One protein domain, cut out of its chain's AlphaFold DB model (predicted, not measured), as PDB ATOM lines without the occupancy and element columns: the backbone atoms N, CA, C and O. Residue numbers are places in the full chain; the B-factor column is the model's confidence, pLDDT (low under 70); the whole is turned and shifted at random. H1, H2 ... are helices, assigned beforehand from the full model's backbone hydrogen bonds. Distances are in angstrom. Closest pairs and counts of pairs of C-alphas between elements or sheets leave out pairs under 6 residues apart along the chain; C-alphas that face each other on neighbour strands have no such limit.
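AT A GLANCE: This is residues 569 to 609 and 618 to 647 of the 691 residues of an uncharacterized protein of Pseudogymnoascus sp. VKM F-4246 (UniProt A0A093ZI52). H4, the longest helix, has H2 and H3 beside it at small angles, and short H1 makes the fourth corner of a small cluster; loops, among them residues 572 to 577 and 618 to 621, make the other end of the longest axis. The printed part has 71 residues, with named helices H1, H2, H3, H4 in that order and no named strand; the class is all helix, with under half of the residues in named elements. It is compact, radius of gyration of the C-alphas 11.6 A, spanning 33 by 22 by 19 A.

HOW THE PARTS SIT: H4, residues 635 to 646, touches H3, residues 625 to 632, with residues 637 to 642 alone; this hairpin has a shallow tilt of 10 degrees, opposite ways, closest C-alphas Val 629 and Phe 638, 6.1 A. With residues 636 to 640 alone H4 touches H2, residues 589 to 597, at a shallow tilt of 16 degrees, the same way, closest C-alphas Tyr 589 and Thr 637, 5.1 A. H1, residues 581 to 584, only just touches H2 and H3, 3 pairs of C-alphas within 8 A each, closest Met 582 to Val 592, 6.0 A, and Trp 583 to Ile 625, 6.2 A. H2 and H3 are apart. In H2, H3 and H4 every O i to N i+4 pair is within hydrogen-bond range; H1 is too short for one.

IN THESE COORDINATES: H4 is 16.5 A long, ending at C-alpha 646 (130.775, -40.713, 213.737); H2 is 12.2 A, H3 10.3 A, and H1 5.5 A from C-alpha 581 (143.923, -23.901, 217.634).

THE WHOLE: The C-alphas of Leu 574 and Lys 647 are farthest apart, 33.6 A. Residues 610 to 617 are not printed, a gap of 12.8 A between C-alphas 609 and 618. The links H1 to H2 and H3 to H4 are tight. Confidence is under 70 in residues 571 to 578, 604 to 609, 618 to 623 and 644 to 647.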
ATOM      1  N   ASN A 569     142.911 -24.455 211.116       76.56
ATOM      2  CA  ASN A 569     143.613 -25.733 211.007       76.56
ATOM      3  C   ASN A 569     145.122 -25.585 210.749       76.56
ATOM      4  O   ASN A 569     145.823 -26.604 210.689       76.56
ATOM      5  N   ALA A 570     145.622 -24.353 210.603       72.19
ATOM      6  CA  ALA A 570     147.016 -24.089 210.287       72.19
ATOM      7  C   ALA A 570     147.970 -24.665 211.342       72.19
ATOM      8  O   ALA A 570     147.657 -24.783 212.529       72.19
ATOM      9  N   ARG A 571     149.178 -24.996 210.889       69.75
ATOM     10  CA  ARG A 571     150.304 -25.420 211.725       69.75
ATOM     11  C   ARG A 571     151.541 -24.654 211.271       69.75
ATOM     12  O   ARG A 571     151.885 -24.772 210.091       69.75
ATOM     13  N   PRO A 572     152.208 -23.870 212.134       57.69
ATOM     14  CA  PRO A 572     153.405 -23.161 211.713       57.69
ATOM     15  C   PRO A 572     154.543 -24.156 211.450       57.69
ATOM     16  O   PRO A 572     154.716 -25.155 212.142       57.69
ATOM     17  N   THR A 573     155.335 -23.905 210.411       53.47
ATOM     18  CA  THR A 573     156.328 -24.862 209.888       53.47
ATOM     19  C   THR A 573     157.673 -24.845 210.628       53.47
ATOM     20  O   THR A 573     158.637 -25.453 210.164       53.47
ATOM     21  N   LEU A 574     157.769 -24.126 211.753       53.06
ATOM     22  CA  LEU A 574     159.040 -23.698 212.356       53.06
ATOM     23  C   LEU A 574     159.442 -24.448 213.636       53.06
ATOM     24  O   LEU A 574     160.610 -24.375 214.022       53.06
ATOM     25  N   ARG A 575     158.525 -25.171 214.295       52.25
ATOM     26  CA  ARG A 575     158.811 -25.985 215.492       52.25
ATOM     27  C   ARG A 575     158.074 -27.320 215.447       52.25
ATOM     28  O   ARG A 575     157.012 -27.436 214.847       52.25
ATOM     29  N   HIS A 576     158.656 -28.341 216.076       50.12
ATOM     30  CA  HIS A 576     158.184 -29.725 215.961       50.12
ATOM     31  C   HIS A 576     156.971 -30.090 216.835       50.12
ATOM     32  O   HIS A 576     156.435 -31.174 216.636       50.12
ATOM     33  N   ASP A 577     156.515 -29.195 217.722       51.44
ATOM     34  CA  ASP A 577     155.494 -29.484 218.748       51.44
ATOM     35  C   ASP A 577     154.244 -28.570 218.673       51.44
ATOM     36  O   ASP A 577     153.477 -28.483 219.631       51.44
ATOM     37  N   GLU A 578     154.036 -27.830 217.576       61.53
ATOM     38  CA  GLU A 578     152.966 -26.818 217.492       61.53
ATOM     39  C   GLU A 578     151.614 -27.404 217.034       61.53
ATOM     40  O   GLU A 578     151.486 -28.024 215.972       61.53
ATOM     41  N   GLU A 579     150.581 -27.204 217.860       71.50
ATOM     42  CA  GLU A 579     149.249 -27.795 217.689       71.50
ATOM     43  C   GLU A 579     148.235 -26.823 217.032       71.50
ATOM     44  O   GLU A 579     148.370 -25.600 217.160       71.50
ATOM     45  N   PRO A 580     147.180 -27.326 216.355       76.38
ATOM     46  CA  PRO A 580     146.095 -26.498 215.828       76.38
ATOM     47  C   PRO A 580     145.320 -25.811 216.952       76.38
ATOM     48  O   PRO A 580     145.266 -26.315 218.076       76.38
ATOM     49  N   PHE A 581     144.631 -24.713 216.638       80.25
ATOM     50  CA  PHE A 581     143.923 -23.901 217.634       80.25
ATOM     51  C   PHE A 581     143.012 -24.719 218.569       80.25
ATOM     52  O   PHE A 581     143.106 -24.587 219.792       80.25
ATOM     53  N   MET A 582     142.216 -25.644 218.014       82.19
ATOM     54  CA  MET A 582     141.287 -26.504 218.765       82.19
ATOM     55  C   MET A 582     141.954 -27.346 219.874       82.19
ATOM     56  O   MET A 582     141.314 -27.630 220.883       82.19
ATOM     57  N   TRP A 583     143.234 -27.711 219.741       81.19
ATOM     58  CA  TRP A 583     143.969 -28.448 220.779       81.19
ATOM     59  C   TRP A 583     144.309 -27.564 221.982       81.19
ATOM     60  O   TRP A 583     144.315 -28.035 223.118       81.19
ATOM     61  N   THR A 584     144.529 -26.267 221.755       77.81
ATOM     62  CA  THR A 584     144.828 -25.305 222.827       77.81
ATOM     63  C   THR A 584     143.594 -24.994 223.683       77.81
ATOM     64  O   THR A 584     143.712 -24.715 224.878       77.81
ATOM     65  N   VAL A 585     142.397 -25.110 223.102       80.50
ATOM     66  CA  VAL A 585     141.097 -24.896 223.764       80.50
ATOM     67  C   VAL A 585     140.375 -26.204 224.112       80.50
ATOM     68  O   VAL A 585     139.213 -26.174 224.492       80.50
ATOM     69  N   ALA A 586     141.060 -27.354 224.045       81.88
ATOM     70  CA  ALA A 586     140.494 -28.696 224.247       81.88
ATOM     71  C   ALA A 586     139.760 -28.915 225.593       81.88
ATOM     72  O   ALA A 586     138.997 -29.865 225.739       81.88
ATOM     73  N   THR A 587     139.994 -28.051 226.582       80.62
ATOM     74  CA  THR A 587     139.349 -28.079 227.904       80.62
ATOM     75  C   THR A 587     138.048 -27.268 227.981       80.62
ATOM     76  O   THR A 587     137.398 -27.284 229.021       80.62
ATOM     77  N   ASP A 588     137.688 -26.531 226.927       82.69
ATOM     78  CA  ASP A 588     136.498 -25.678 226.847       82.69
ATOM     79  C   ASP A 588     135.500 -26.259 225.833       82.69
ATOM     80  O   ASP A 588     135.701 -26.192 224.617       82.69
ATOM     81  N   TYR A 589     134.400 -26.815 226.346       84.94
ATOM     82  CA  TYR A 589     133.328 -27.404 225.543       84.94
ATOM     83  C   TYR A 589     132.747 -26.431 224.511       84.94
ATOM     84  O   TYR A 589     132.548 -26.795 223.349       84.94
ATOM     85  N   ASP A 590     132.467 -25.195 224.925       85.06
ATOM     86  CA  ASP A 590     131.787 -24.210 224.088       85.06
ATOM     87  C   ASP A 590     132.720 -23.633 223.025       85.06
ATOM     88  O   ASP A 590     132.242 -23.208 221.967       85.06
ATOM     89  N   MET A 591     134.032 -23.620 223.272       83.81
ATOM     90  CA  MET A 591     135.028 -23.238 222.273       83.81
ATOM     91  C   MET A 591     135.358 -24.390 221.316       83.81
ATOM     92  O   MET A 591     135.378 -24.172 220.109       83.81
ATOM     93  N   VAL A 592     135.514 -25.633 221.795       85.06
ATOM     94  CA  VAL A 592     135.684 -26.811 220.916       85.06
ATOM     95  C   VAL A 592     134.470 -26.991 220.004       85.06
ATOM     96  O   VAL A 592     134.627 -27.235 218.808       85.06
ATOM     97  N   LYS A 593     133.253 -26.809 220.530       86.25
ATOM     98  CA  LYS A 593     132.030 -26.824 219.724       86.25
ATOM     99  C   LYS A 593     132.038 -25.733 218.648       86.25
ATOM    100  O   LYS A 593     131.764 -26.045 217.493       86.25
ATOM    101  N   TRP A 594     132.383 -24.495 219.013       87.94
ATOM    102  CA  TRP A 594     132.474 -23.378 218.066       87.94
ATOM    103  C   TRP A 594     133.518 -23.657 216.970       87.94
ATOM    104  O   TRP A 594     133.207 -23.489 215.794       87.94
ATOM    105  N   CYS A 595     134.693 -24.197 217.319       85.81
ATOM    106  CA  CYS A 595     135.719 -24.615 216.358       85.81
ATOM    107  C   CYS A 595     135.170 -25.628 215.337       85.81
ATOM    108  O   CYS A 595     135.358 -25.456 214.134       85.81
ATOM    109  N   LEU A 596     134.466 -26.670 215.795       84.19
ATOM    110  CA  LEU A 596     133.870 -27.697 214.926       84.19
ATOM    111  C   LEU A 596     132.770 -27.136 214.009       84.19
ATOM    112  O   LEU A 596     132.620 -27.595 212.877       84.19
ATOM    113  N   GLU A 597     131.999 -26.159 214.489       84.31
ATOM    114  CA  GLU A 597     130.965 -25.469 213.707       84.31
ATOM    115  C   GLU A 597     131.577 -24.547 212.632       84.31
ATOM    116  O   GLU A 597     130.993 -24.405 211.560       84.31
ATOM    117  N   HIS A 598     132.794 -24.032 212.857       83.00
ATOM    118  CA  HIS A 598     133.556 -23.177 211.932       83.00
ATOM    119  C   HIS A 598     134.629 -23.927 211.115       83.00
ATOM    120  O   HIS A 598     135.553 -23.324 210.574       83.00
ATOM    121  N   GLY A 599     134.507 -25.253 210.980       78.69
ATOM    122  CA  GLY A 599     135.341 -26.043 210.063       78.69
ATOM    123  C   GLY A 599     136.705 -26.486 210.609       78.69
ATOM    124  O   GLY A 599     137.562 -26.909 209.829       78.69
ATOM    125  N   ALA A 600     136.920 -26.448 211.928       80.50
ATOM    126  CA  ALA A 600     138.075 -27.103 212.533       80.50
ATOM    127  C   ALA A 600     137.997 -28.629 212.353       80.50
ATOM    128  O   ALA A 600     136.997 -29.281 212.665       80.50
ATOM    129  N   SER A 601     139.086 -29.210 211.870       77.31
ATOM    130  CA  SER A 601     139.223 -30.636 211.630       77.31
ATOM    131  C   SER A 601     139.611 -31.369 212.913       77.31
ATOM    132  O   SER A 601     140.622 -31.068 213.548       77.31
ATOM    133  N   VAL A 602     138.863 -32.426 213.243       74.12
ATOM    134  CA  VAL A 602     139.248 -33.414 214.274       74.12
ATOM    135  C   VAL A 602     140.510 -34.208 213.906       74.12
ATOM    136  O   VAL A 602     141.050 -34.938 214.736       74.12
ATOM    137  N   HIS A 603     140.981 -34.074 212.664       70.62
ATOM    138  CA  HIS A 603     142.213 -34.666 212.164       70.62
ATOM    139  C   HIS A 603     143.233 -33.574 211.821       70.62
ATOM    140  O   HIS A 603     142.950 -32.724 210.972       70.62
ATOM    141  N   PRO A 604     144.428 -33.608 212.431       61.72
ATOM    142  CA  PRO A 604     145.587 -32.851 211.981       61.72
ATOM    143  C   PRO A 604     145.793 -32.887 210.465       61.72
ATOM    144  O   PRO A 604     145.780 -33.959 209.858       61.72
ATOM    145  N   SER A 605     146.039 -31.723 209.856       57.38
ATOM    146  CA  SER A 605     146.428 -31.660 208.445       57.38
ATOM    147  C   SER A 605     147.699 -32.491 208.222       57.38
ATOM    148  O   SER A 605     148.705 -32.287 208.902       57.38
ATOM    149  N   GLY A 606     147.629 -33.467 207.311       55.00
ATOM    150  CA  GLY A 606     148.714 -34.414 207.028       55.00
ATOM    151  C   GLY A 606     148.729 -35.716 207.846       55.00
ATOM    152  O   GLY A 606     149.659 -36.500 207.670       55.00
ATOM    153  N   GLN A 607     147.733 -35.992 208.700       56.75
ATOM    154  CA  GLN A 607     147.625 -37.252 209.461       56.75
ATOM    155  C   GLN A 607     146.402 -38.071 209.008       56.75
ATOM    156  O   GLN A 607     145.302 -37.535 208.876       56.75
ATOM    157  N   GLU A 608     146.576 -39.375 208.763       53.25
ATOM    158  CA  GLU A 608     145.468 -40.238 208.324       53.25
ATOM    159  C   GLU A 608     144.417 -40.470 209.434       53.25
ATOM    160  O   GLU A 608     144.775 -40.559 210.616       53.25
ATOM    161  N   PRO A 609     143.123 -40.641 209.084       54.62
ATOM    162  CA  PRO A 609     142.083 -40.998 210.045       54.62
ATOM    163  C   PRO A 609     142.387 -42.327 210.751       54.62
ATOM    164  O   PRO A 609     142.620 -43.348 210.103       54.62
ATOM    165  N   PRO A 618     154.135 -40.773 213.079       55.84
ATOM    166  CA  PRO A 618     154.339 -39.332 213.336       55.84
ATOM    167  C   PRO A 618     154.094 -38.500 212.023       55.84
ATOM    168  O   PRO A 618     153.434 -39.012 211.128       55.84
ATOM    169  N   ARG A 619     154.496 -37.238 211.773       45.88
ATOM    170  CA  ARG A 619     155.660 -36.407 212.162       45.88
ATOM    171  C   ARG A 619     155.275 -34.924 212.336       45.88
ATOM    172  O   ARG A 619     154.750 -34.347 211.396       45.88
ATOM    173  N   HIS A 620     155.564 -34.243 213.444       50.25
ATOM    174  CA  HIS A 620     156.104 -34.701 214.729       50.25
ATOM    175  C   HIS A 620     155.085 -34.435 215.853       50.25
ATOM    176  O   HIS A 620     154.422 -33.409 215.894       50.25
ATOM    177  N   ASP A 621     154.890 -35.483 216.650       57.31
ATOM    178  CA  ASP A 621     154.357 -35.572 218.015       57.31
ATOM    179  C   ASP A 621     153.128 -34.792 218.528       57.31
ATOM    180  O   ASP A 621     152.782 -34.982 219.695       57.31
ATOM    181  N   CYS A 622     152.357 -34.092 217.689       59.75
ATOM    182  CA  CYS A 622     150.998 -33.667 218.060       59.75
ATOM    183  C   CYS A 622     150.124 -34.876 218.467       59.75
ATOM    184  O   CYS A 622     149.977 -35.838 217.708       59.75
ATOM    185  N   GLU A 623     149.522 -34.797 219.653       66.81
ATOM    186  CA  GLU A 623     148.565 -35.768 220.206       66.81
ATOM    187  C   GLU A 623     147.252 -35.770 219.388       66.81
ATOM    188  O   GLU A 623     146.947 -34.780 218.721       66.81
ATOM    189  N   GLN A 624     146.442 -36.838 219.389       72.81
ATOM    190  CA  GLN A 624     145.095 -36.752 218.797       72.81
ATOM    191  C   GLN A 624     144.169 -35.934 219.710       72.81
ATOM    192  O   GLN A 624     144.245 -36.057 220.928       72.81
ATOM    193  N   ILE A 625     143.225 -35.157 219.160       75.81
ATOM    194  CA  ILE A 625     142.330 -34.324 219.994       75.81
ATOM    195  C   ILE A 625     141.551 -35.154 221.032       75.81
ATOM    196  O   ILE A 625     141.320 -34.691 222.142       75.81
ATOM    197  N   LEU A 626     141.202 -36.406 220.714       72.75
ATOM    198  CA  LEU A 626     140.546 -37.324 221.654       72.75
ATOM    199  C   LEU A 626     141.472 -37.807 222.779       72.75
ATOM    200  O   LEU A 626     140.996 -37.992 223.892       72.75
ATOM    201  N   GLU A 627     142.766 -37.993 222.514       71.62
ATOM    202  CA  GLU A 627     143.769 -38.334 223.535       71.62
ATOM    203  C   GLU A 627     143.992 -37.118 224.454       71.62
ATOM    204  O   GLU A 627     143.831 -37.226 225.670       71.62
ATOM    205  N   ARG A 628     144.172 -35.926 223.862       75.56
ATOM    206  CA  ARG A 628     144.306 -34.642 224.572       75.56
ATOM    207  C   ARG A 628     143.098 -34.346 225.471       75.56
ATOM    208  O   ARG A 628     143.271 -33.944 226.620       75.56
ATOM    209  N   VAL A 629     141.876 -34.570 224.978       77.69
ATOM    210  CA  VAL A 629     140.632 -34.391 225.751       77.69
ATOM    211  C   VAL A 629     140.427 -35.505 226.782       77.69
ATOM    212  O   VAL A 629     139.935 -35.216 227.865       77.69
ATOM    213  N   ALA A 630     140.845 -36.746 226.518       74.00
ATOM    214  CA  ALA A 630     140.809 -37.810 227.527       74.00
ATOM    215  C   ALA A 630     141.796 -37.567 228.685       74.00
ATOM    216  O   ALA A 630     141.528 -37.985 229.810       74.00
ATOM    217  N   ALA A 631     142.921 -36.896 228.419       74.62
ATOM    218  CA  ALA A 631     143.917 -36.549 229.428       74.62
ATOM    219  C   ALA A 631     143.579 -35.269 230.222       74.62
ATOM    220  O   ALA A 631     143.904 -35.199 231.407       74.62
ATOM    221  N   TRP A 632     142.943 -34.266 229.594       75.44
ATOM    222  CA  TRP A 632     142.804 -32.918 230.178       75.44
ATOM    223  C   TRP A 632     141.411 -32.274 230.081       75.44
ATOM    224  O   TRP A 632     141.174 -31.267 230.747       75.44
ATOM    225  N   GLY A 633     140.510 -32.793 229.243       74.12
ATOM    226  CA  GLY A 633     139.191 -32.209 228.975       74.12
ATOM    227  C   GLY A 633     138.052 -32.851 229.770       74.12
ATOM    228  O   GLY A 633     138.265 -33.698 230.639       74.12
ATOM    229  N   ASP A 634     136.816 -32.443 229.475       79.00
ATOM    230  CA  ASP A 634     135.620 -32.980 230.126       79.00
ATOM    231  C   ASP A 634     134.908 -34.066 229.291       79.00
ATOM    232  O   ASP A 634     135.093 -34.223 228.080       79.00
ATOM    233  N   ILE A 635     134.053 -34.844 229.963       80.62
ATOM    234  CA  ILE A 635     133.313 -35.957 229.346       80.62
ATOM    235  C   ILE A 635     132.360 -35.444 228.249       80.62
ATOM    236  O   ILE A 635     132.132 -36.135 227.254       80.62
ATOM    237  N   ALA A 636     131.827 -34.225 228.392       81.94
ATOM    238  CA  ALA A 636     130.940 -33.623 227.402       81.94
ATOM    239  C   ALA A 636     131.681 -33.303 226.092       81.94
ATOM    240  O   ALA A 636     131.166 -33.612 225.014       81.94
ATOM    241  N   THR A 637     132.896 -32.754 226.167       82.62
ATOM    242  CA  THR A 637     133.750 -32.457 225.005       82.62
ATOM    243  C   THR A 637     134.224 -33.744 224.342       82.62
ATOM    244  O   THR A 637     134.217 -33.847 223.113       82.62
ATOM    245  N   PHE A 638     134.548 -34.770 225.135       80.00
ATOM    246  CA  PHE A 638     134.906 -36.089 224.614       80.00
ATOM    247  C   PHE A 638     133.761 -36.712 223.796       80.00
ATOM    248  O   PHE A 638     133.960 -37.117 222.648       80.00
ATOM    249  N   GLU A 639     132.538 -36.732 224.336       79.62
ATOM    250  CA  GLU A 639     131.358 -37.246 223.625       79.62
ATOM    251  C   GLU A 639     130.936 -36.360 222.436       79.62
ATOM    252  O   GLU A 639     130.462 -36.871 221.417       79.62
ATOM    253  N   LEU A 640     131.166 -35.043 222.496       83.00
ATOM    254  CA  LEU A 640     130.978 -34.134 221.361       83.00
ATOM    255  C   LEU A 640     131.909 -34.501 220.196       83.00
ATOM    256  O   LEU A 640     131.432 -34.746 219.085       83.00
ATOM    257  N   LEU A 641     133.217 -34.596 220.447       78.56
ATOM    258  CA  LEU A 641     134.215 -34.971 219.439       78.56
ATOM    259  C   LEU A 641     133.953 -36.375 218.883       78.56
ATOM    260  O   LEU A 641     134.004 -36.585 217.668       78.56
ATOM    261  N   ARG A 642     133.569 -37.324 219.746       74.25
ATOM    262  CA  ARG A 642     133.128 -38.669 219.350       74.25
ATOM    263  C   ARG A 642     131.939 -38.604 218.385       74.25
ATOM    264  O   ARG A 642     131.969 -39.236 217.330       74.25
ATOM    265  N   LYS A 643     130.913 -37.802 218.687       72.88
ATOM    266  CA  LYS A 643     129.728 -37.623 217.832       72.88
ATOM    267  C   LYS A 643     130.056 -36.974 216.483       72.88
ATOM    268  O   LYS A 643     129.471 -37.365 215.474       72.88
ATOM    269  N   TYR A 644     130.990 -36.022 216.442       67.56
ATOM    270  CA  TYR A 644     131.464 -35.426 215.188       67.56
ATOM    271  C   TYR A 644     132.289 -36.420 214.351       67.56
ATOM    272  O   TYR A 644     132.080 -36.492 213.141       67.56
ATOM    273  N   ARG A 645     133.103 -37.283 214.981       60.56
ATOM    274  CA  ARG A 645     133.808 -38.393 214.306       60.56
ATOM    275  C   ARG A 645     132.845 -39.375 213.621       60.56
ATOM    276  O   ARG A 645     133.079 -39.771 212.485       60.56
ATOM    277  N   PHE A 646     131.749 -39.754 214.285       43.03
ATOM    278  CA  PHE A 646     130.775 -40.713 213.737       43.03
ATOM    279  C   PHE A 646     129.768 -40.112 212.737       43.03
ATOM    280  O   PHE A 646     129.124 -40.856 212.000       43.03
ATOM    281  N   LYS A 647     129.643 -38.780 212.648       40.12
ATOM    282  CA  LYS A 647     128.681 -38.115 211.747       40.12
ATOM    283  C   LYS A 647     128.953 -38.332 210.248       40.12
ATOM    284  O   LYS A 647     128.049 -38.101 209.451       40.12
TER     285      LYS A 647